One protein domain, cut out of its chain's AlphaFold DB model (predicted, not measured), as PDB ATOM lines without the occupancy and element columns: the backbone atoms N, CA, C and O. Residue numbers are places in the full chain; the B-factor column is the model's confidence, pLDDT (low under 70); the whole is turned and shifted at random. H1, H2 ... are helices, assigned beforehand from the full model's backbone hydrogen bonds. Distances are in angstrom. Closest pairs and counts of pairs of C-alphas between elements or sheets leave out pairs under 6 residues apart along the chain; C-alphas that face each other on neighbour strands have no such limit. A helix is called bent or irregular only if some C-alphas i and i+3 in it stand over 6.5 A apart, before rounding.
ATOM      1  N   VAL A   4     -14.241  26.143  17.090       87.00
ATOM      2  CA  VAL A   4     -14.274  24.701  16.798       87.00
ATOM      3  C   VAL A   4     -12.895  24.057  16.946       87.00
ATOM      4  O   VAL A   4     -12.782  22.981  17.515       87.00
ATOM      5  N   ALA A   5     -11.837  24.719  16.475       86.19
ATOM      6  CA  ALA A   5     -10.484  24.180  16.562       86.19
ATOM      7  C   ALA A   5      -9.964  24.152  18.009       86.19
ATOM      8  O   ALA A   5      -9.319  23.185  18.390       86.19
ATOM      9  N   ARG A   6     -10.307  25.149  18.839       87.50
ATOM     10  CA  ARG A   6      -9.972  25.108  20.276       87.50
ATOM     11  C   ARG A   6     -10.654  23.951  20.999       87.50
ATOM     12  O   ARG A   6     -10.007  23.295  21.797       87.50
ATOM     13  N   ARG A   7     -11.926  23.676  20.685       88.25
ATOM     14  CA  ARG A   7     -12.654  22.535  21.262       88.25
ATOM     15  C   ARG A   7     -12.000  21.208  20.920       88.25
ATOM     16  O   ARG A   7     -11.707  20.443  21.817       88.25
ATOM     17  N   LYS A   8     -11.678  20.999  19.642       87.62
ATOM     18  CA  LYS A   8     -10.985  19.785  19.196       87.62
ATOM     19  C   LYS A   8      -9.619  19.600  19.860       87.62
ATOM     20  O   LYS A   8      -9.234  18.474  20.130       87.62
ATOM     21  N   LEU A   9      -8.884  20.689  20.102       88.12
ATOM     22  CA  LEU A   9      -7.611  20.633  20.825       88.12
ATOM     23  C   LEU A   9      -7.807  20.324  22.313       88.12
ATOM     24  O   LEU A   9      -7.042  19.538  22.848       88.12
ATOM     25  N   ALA A  10      -8.827  20.899  22.953       87.56
ATOM     26  CA  ALA A  10      -9.186  20.582  24.334       87.56
ATOM     27  C   ALA A  10      -9.622  19.113  24.486       87.56
ATOM     28  O   ALA A  10      -9.121  18.422  25.362       87.56
ATOM     29  N   GLU A  11     -10.478  18.618  23.587       85.94
ATOM     30  CA  GLU A  11     -10.876  17.204  23.520       85.94
ATOM     31  C   GLU A  11      -9.655  16.299  23.328       85.94
ATOM     32  O   GLU A  11      -9.503  15.300  24.022       85.94
ATOM     33  N   LEU A  12      -8.758  16.662  22.402       85.62
ATOM     34  CA  LEU A  12      -7.534  15.905  22.171       85.62
ATOM     35  C   LEU A  12      -6.629  15.912  23.397       85.62
ATOM     36  O   LEU A  12      -6.056  14.875  23.684       85.62
ATOM     37  N   ALA A  13      -6.528  17.035  24.111       85.31
ATOM     38  CA  ALA A  13      -5.786  17.171  25.360       85.31
ATOM     39  C   ALA A  13      -6.401  16.375  26.529       85.31
ATOM     40  O   ALA A  13      -5.800  16.325  27.589       85.31
ATOM     41  N   GLY A  14      -7.562  15.730  26.348       81.00
ATOM     42  CA  GLY A  14      -8.239  14.983  27.412       81.00
ATOM     43  C   GLY A  14      -8.990  15.874  28.403       81.00
ATOM     44  O   GLY A  14      -9.339  15.419  29.489       81.00
ATOM     45  N   LEU A  15      -9.246  17.138  28.046       84.69
ATOM     46  CA  LEU A  15     -10.005  18.052  28.892       84.69
ATOM     47  C   LEU A  15     -11.492  17.703  28.872       84.69
ATOM     48  O   LEU A  15     -12.081  17.493  27.808       84.69
ATOM     49  N   GLY A  16     -12.095  17.720  30.059       80.88
ATOM     50  CA  GLY A  16     -13.497  17.380  30.254       80.88
ATOM     51  C   GLY A  16     -14.499  18.337  29.600       80.88
ATOM     52  O   GLY A  16     -14.163  19.394  29.037       80.88
ATOM     53  N   SER A  17     -15.772  17.965  29.695       84.19
ATOM     54  CA  SER A  17     -16.894  18.697  29.094       84.19
ATOM     55  C   SER A  17     -16.984  20.158  29.552       84.19
ATOM     56  O   SER A  17     -17.263  21.035  28.731       84.19
ATOM     57  N   ASP A  18     -16.640  20.453  30.806       83.69
ATOM     58  CA  ASP A  18     -16.615  21.812  31.359       83.69
ATOM     59  C   ASP A  18     -15.686  22.751  30.574       83.69
ATOM     60  O   ASP A  18     -16.031  23.902  30.281       83.69
ATOM     61  N   TRP A  19     -14.531  22.241  30.143       84.94
ATOM     62  CA  TRP A  19     -13.551  22.996  29.365       84.94
ATOM     63  C   TRP A  19     -13.938  23.083  27.890       84.94
ATOM     64  O   TRP A  19     -13.899  24.159  27.284       84.94
ATOM     65  N   THR A  20     -14.356  21.967  27.294       85.62
ATOM     66  CA  THR A  20     -14.706  21.908  25.863       85.62
ATOM     67  C   THR A  20     -16.000  22.676  25.554       85.62
ATOM     68  O   THR A  20     -16.146  23.294  24.484       85.62
ATOM     69  N   CYS A  21     -16.929  22.734  26.510       88.81
ATOM     70  CA  CYS A  21     -18.216  23.412  26.379       88.81
ATOM     71  C   CYS A  21     -18.250  24.826  26.970       88.81
ATOM     72  O   CYS A  21     -19.263  25.503  26.769       88.81
ATOM     73  N   CYS A  22     -17.160  25.312  27.578       90.12
ATOM     74  CA  CYS A  22     -17.101  26.639  28.195       90.12
ATOM     75  C   CYS A  22     -17.567  27.778  27.264       90.12
ATOM     76  O   CYS A  22     -17.473  27.719  26.023       90.12
ATOM     77  N   ASP A  23     -18.060  28.862  27.872       92.06
ATOM     78  CA  ASP A  23     -18.392  30.075  27.134       92.06
ATOM     79  C   ASP A  23     -17.112  30.777  26.665       92.06
ATOM     80  O   ASP A  23     -16.450  31.496  27.413       92.06
ATOM     81  N   GLN A  24     -16.779  30.573  25.391       90.69
ATOM     82  CA  GLN A  24     -15.607  31.165  24.748       90.69
ATOM     83  C   GLN A  24     -15.795  32.634  24.337       90.69
ATOM     84  O   GLN A  24     -14.906  33.193  23.692       90.69
ATOM     85  N   SER A  25     -16.938  33.258  24.651       92.31
ATOM     86  CA  SER A  25     -17.076  34.719  24.582       92.31
ATOM     87  C   SER A  25     -16.387  35.415  25.763       92.31
ATOM     88  O   SER A  25     -15.990  36.574  25.651       92.31
ATOM     89  N   ILE A  26     -16.171  34.687  26.865       94.62
ATOM     90  CA  ILE A  26     -15.467  35.164  28.053       94.62
ATOM     91  C   ILE A  26     -13.963  34.934  27.871       94.62
ATOM     92  O   ILE A  26     -13.486  33.800  27.807       94.62
ATOM     93  N   SER A  27     -13.192  36.021  27.823       93.56
ATOM     94  CA  SER A  27     -11.741  35.968  27.592       93.56
ATOM     95  C   SER A  27     -10.966  35.166  28.644       93.56
ATOM     96  O   SER A  27      -9.939  34.583  28.308       93.56
ATOM     97  N   ALA A  28     -11.439  35.137  29.897       94.06
ATOM     98  CA  ALA A  28     -10.829  34.348  30.969       94.06
ATOM     99  C   ALA A  28     -10.921  32.842  30.672       94.06
ATOM    100  O   ALA A  28      -9.889  32.194  30.564       94.06
ATOM    101  N   ASN A  29     -12.117  32.331  30.359       93.00
ATOM    102  CA  ASN A  29     -12.325  30.924  29.995       93.00
ATOM    103  C   ASN A  29     -11.432  30.477  28.828       93.00
ATOM    104  O   ASN A  29     -10.877  29.382  28.835       93.00
ATOM    105  N   VAL A  30     -11.278  31.331  27.807       91.88
ATOM    106  CA  VAL A  30     -10.411  31.023  26.658       91.88
ATOM    107  C   VAL A  30      -8.942  30.955  27.069       91.88
ATOM    108  O   VAL A  30      -8.219  30.111  26.544       91.88
ATOM    109  N   ARG A  31      -8.499  31.837  27.970       92.56
ATOM    110  CA  ARG A  31      -7.127  31.846  28.487       92.56
ATOM    111  C   ARG A  31      -6.852  30.601  29.318       92.56
ATOM    112  O   ARG A  31      -5.840  29.954  29.080       92.56
ATOM    113  N   ASP A  32      -7.763  30.257  30.215       91.62
ATOM    114  CA  ASP A  32      -7.603  29.118  31.114       91.62
ATOM    115  C   ASP A  32      -7.597  27.811  30.311       91.62
ATOM    116  O   ASP A  32      -6.651  27.039  30.412       91.62
ATOM    117  N   MET A  33      -8.551  27.628  29.386       91.88
ATOM    118  CA  MET A  33      -8.563  26.478  28.469       91.88
ATOM    119  C   MET A  33      -7.284  26.403  27.623       91.88
ATOM    120  O   MET A  33      -6.774  25.316  27.373       91.88
ATOM    121  N   ALA A  34      -6.763  27.540  27.149       90.88
ATOM    122  CA  ALA A  34      -5.520  27.558  26.385       90.88
ATOM    123  C   ALA A  34      -4.306  27.171  27.241       90.88
ATOM    124  O   ALA A  34      -3.448  26.459  26.731       90.88
ATOM    125  N   SER A  35      -4.246  27.606  28.506       90.75
ATOM    126  CA  SER A  35      -3.203  27.189  29.453       90.75
ATOM    127  C   SER A  35      -3.239  25.681  29.651       90.75
ATOM    128  O   SER A  35      -2.236  25.023  29.423       90.75
ATOM    129  N   GLN A  36      -4.423  25.133  29.928       89.25
ATOM    130  CA  GLN A  36      -4.599  23.694  30.095       89.25
ATOM    131  C   GLN A  36      -4.160  22.936  28.834       89.25
ATOM    132  O   GLN A  36      -3.329  22.053  28.914       89.25
ATOM    133  N   ILE A  37      -4.586  23.335  27.628       90.06
ATOM    134  CA  ILE A  37      -4.095  22.699  26.385       90.06
ATOM    135  C   ILE A  37      -2.558  22.744  26.278       90.06
ATOM    136  O   ILE A  37      -1.950  21.812  25.752       90.06
ATOM    137  N   VAL A  38      -1.918  23.828  26.719       89.19
ATOM    138  CA  VAL A  38      -0.454  23.922  26.698       89.19
ATOM    139  C   VAL A  38       0.164  22.907  27.657       89.19
ATOM    140  O   VAL A  38       1.051  22.163  27.238       89.19
ATOM    141  N   ASP A  39      -0.333  22.849  28.885       85.44
ATOM    142  CA  ASP A  39       0.189  21.986  29.946       85.44
ATOM    143  C   ASP A  39      -0.066  20.497  29.641       85.44
ATOM    144  O   ASP A  39       0.855  19.683  29.683       85.44
ATOM    145  N   GLU A  40      -1.280  20.166  29.195       84.50
ATOM    146  CA  GLU A  40      -1.747  18.801  28.931       84.50
ATOM    147  C   GLU A  40      -1.173  18.161  27.667       84.50
ATOM    148  O   GLU A  40      -1.026  16.941  27.570       84.50
ATOM    149  N   LEU A  41      -0.946  18.972  26.634       87.31
ATOM    150  CA  LEU A  41      -0.701  18.474  25.282       87.31
ATOM    151  C   LEU A  41       0.594  19.029  24.711       87.31
ATOM    152  O   LEU A  41       1.429  18.267  24.236       87.31
ATOM    153  N   TYR A  42       0.768  20.351  24.726       87.44
ATOM    154  CA  TYR A  42       1.889  20.979  24.028       87.44
ATOM    155  C   TYR A  42       3.234  20.709  24.710       87.44
ATOM    156  O   TYR A  42       4.189  20.332  24.029       87.44
ATOM    157  N   ILE A  43       3.316  20.886  26.033       85.88
ATOM    158  CA  ILE A  43       4.554  20.698  26.800       85.88
ATOM    159  C   ILE A  43       5.046  19.243  26.710       85.88
ATOM    160  O   ILE A  43       6.190  19.054  26.275       85.88
ATOM    161  N   PRO A  44       4.228  18.208  27.008       85.62
ATOM    162  CA  PRO A  44       4.658  16.817  26.878       85.62
ATOM    163  C   PRO A  44       5.071  16.478  25.445       85.62
ATOM    164  O   PRO A  44       6.141  15.915  25.215       85.62
ATOM    165  N   PHE A  45       4.266  16.880  24.458       87.88
ATOM    166  CA  PHE A  45       4.567  16.643  23.050       87.88
ATOM    167  C   PHE A  45       5.916  17.236  22.631       87.88
ATOM    168  O   PHE A  45       6.705  16.559  21.969       87.88
ATOM    169  N   HIS A  46       6.204  18.482  23.017       84.44
ATOM    170  CA  HIS A  46       7.470  19.127  22.676       84.44
ATOM    171  C   HIS A  46       8.654  18.449  23.369       84.44
ATOM    172  O   HIS A  46       9.660  18.185  22.713       84.44
ATOM    173  N   PHE A  47       8.505  18.084  24.645       83.81
ATOM    174  CA  PHE A  47       9.529  17.365  25.403       83.81
ATOM    175  C   PHE A  47       9.969  16.069  24.702       83.81
ATOM    176  O   PHE A  47      11.164  15.866  24.482       83.81
ATOM    177  N   PHE A  48       9.024  15.225  24.270       83.81
ATOM    178  CA  PHE A  48       9.358  13.986  23.553       83.81
ATOM    179  C   PHE A  48       9.980  14.234  22.173       83.81
ATOM    180  O   PHE A  48      10.813  13.455  21.710       83.81
ATOM    181  N   ARG A  49       9.606  15.320  21.486       83.81
ATOM    182  CA  ARG A  49      10.245  15.676  20.208       83.81
ATOM    183  C   ARG A  49      11.680  16.146  20.397       83.81
ATOM    184  O   ARG A  49      12.549  15.785  19.603       83.81
ATOM    185  N   GLU A  50      11.927  16.950  21.425       79.88
ATOM    186  CA  GLU A  50      13.266  17.423  21.775       79.88
ATOM    187  C   GLU A  50      14.170  16.276  22.219       79.88
ATOM    188  O   GLU A  50      15.325  16.230  21.800       79.88
ATOM    189  N   SER A  51      13.646  15.321  22.995       76.81
ATOM    190  CA  SER A  51      14.421  14.168  23.465       76.81
ATOM    191  C   SER A  51      14.886  13.247  22.331       76.81
ATOM    192  O   SER A  51      15.903  12.566  22.458       76.81
ATOM    193  N   LEU A  52      14.184  13.264  21.194       77.88
ATOM    194  CA  LEU A  52      14.574  12.577  19.962       77.88
ATOM    195  C   LEU A  52      15.558  13.386  19.091       77.88
ATOM    196  O   LEU A  52      15.968  12.909  18.036       77.88
ATOM    197  N   GLY A  53      15.929  14.606  19.496       71.81
ATOM    198  CA  GLY A  53      16.811  15.495  18.733       71.81
ATOM    199  C   GLY A  53      16.155  16.151  17.510       71.81
ATOM    200  O   GLY A  53      16.853  16.715  16.672       71.81
TER     201      GLY A  53
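AT A GLANCE: This is residues 4 to 53 of the 366 residues of the protein "Hypothetical protein" of Pseudictyota dubia (UniProt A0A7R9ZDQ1). One long, bent helix, H3, makes the length of the domain, and a small two-helix cap of H1 and the four-residue H2 sits on one side of its first arm, H3a. H1 packs on residues 33 to 37 of H3a and H2 packs on H1, while residues 43 to 53, with the second arm H3b, stick out beyond this body as a free arm. The printed part has 50 residues with three named helices, in the order H1, H2, H3, and no named strand; the class is all helix. The whole is only just loose, close to compact, with a radius of gyration of the C-alphas of 12.1 A, and its C-alphas span 39 by 17 by 15 A.

HOW THE PARTS SIT: H1, residues 4 to 12, touches H2, residues 17 to 20, and the closest C-alphas are those of Arg 7 and Thr 20, 5.1 A apart. By its hydrogen bonds H3, residues 27 to 51, was assigned as one helix, but it is bent: C-alphas 40 and 43 are 6.9 A apart. Its arms H3a, residues 27 to 40, and H3b, residues 43 to 51, stand at a shallow tilt of 34.6 degrees, only just short of steep. H1 touches H3a with residues 33 to 37 of H3a alone, closest at the C-alphas of Ala 10 and Ile 37, 5.9 A apart. The two run the same way at a steep tilt of 38 degrees, only just beyond shallow. H2 and H3a are close but not clearly touching, with 6.1 A between their closest C-alphas, those of Trp 19 and Met 33. H3b touches no helix, and both H1 and H2 are apart from it. In H1, H3a and H3b every O i to N i+4 pair is within hydrogen-bond range; H2 is too short for such a pair, and its one O i to N i+3 pair is within range.

IN THESE COORDINATES: H1 begins at C-alpha 4, (-14.274, 24.701, 16.798), and measures 12.3 A from first to last C-alpha. H2, residues 17 to 20, measures 5.1 A. H3a begins at C-alpha 27, (-11.741, 35.968, 27.592), and measures 19.9 A. H3b measures 12.3 A and ends at C-alpha 51, (14.421, 14.168, 23.465).

THE WHOLE: The two C-alphas farthest apart are those of Ser 25 and Gly 53, at 39.4 A. Residues 43 to 53, of which 43 to 51 belong to H3, stand free; the body without them has 39 residues and spans 23 by 16 by 15 A. The link from H1 to H2 is tight, with 4 residues, and that from H2 to H3 is short, with 6. The printed part has no cut, its mean pLDDT is 87.0, and no printed residue is under 70.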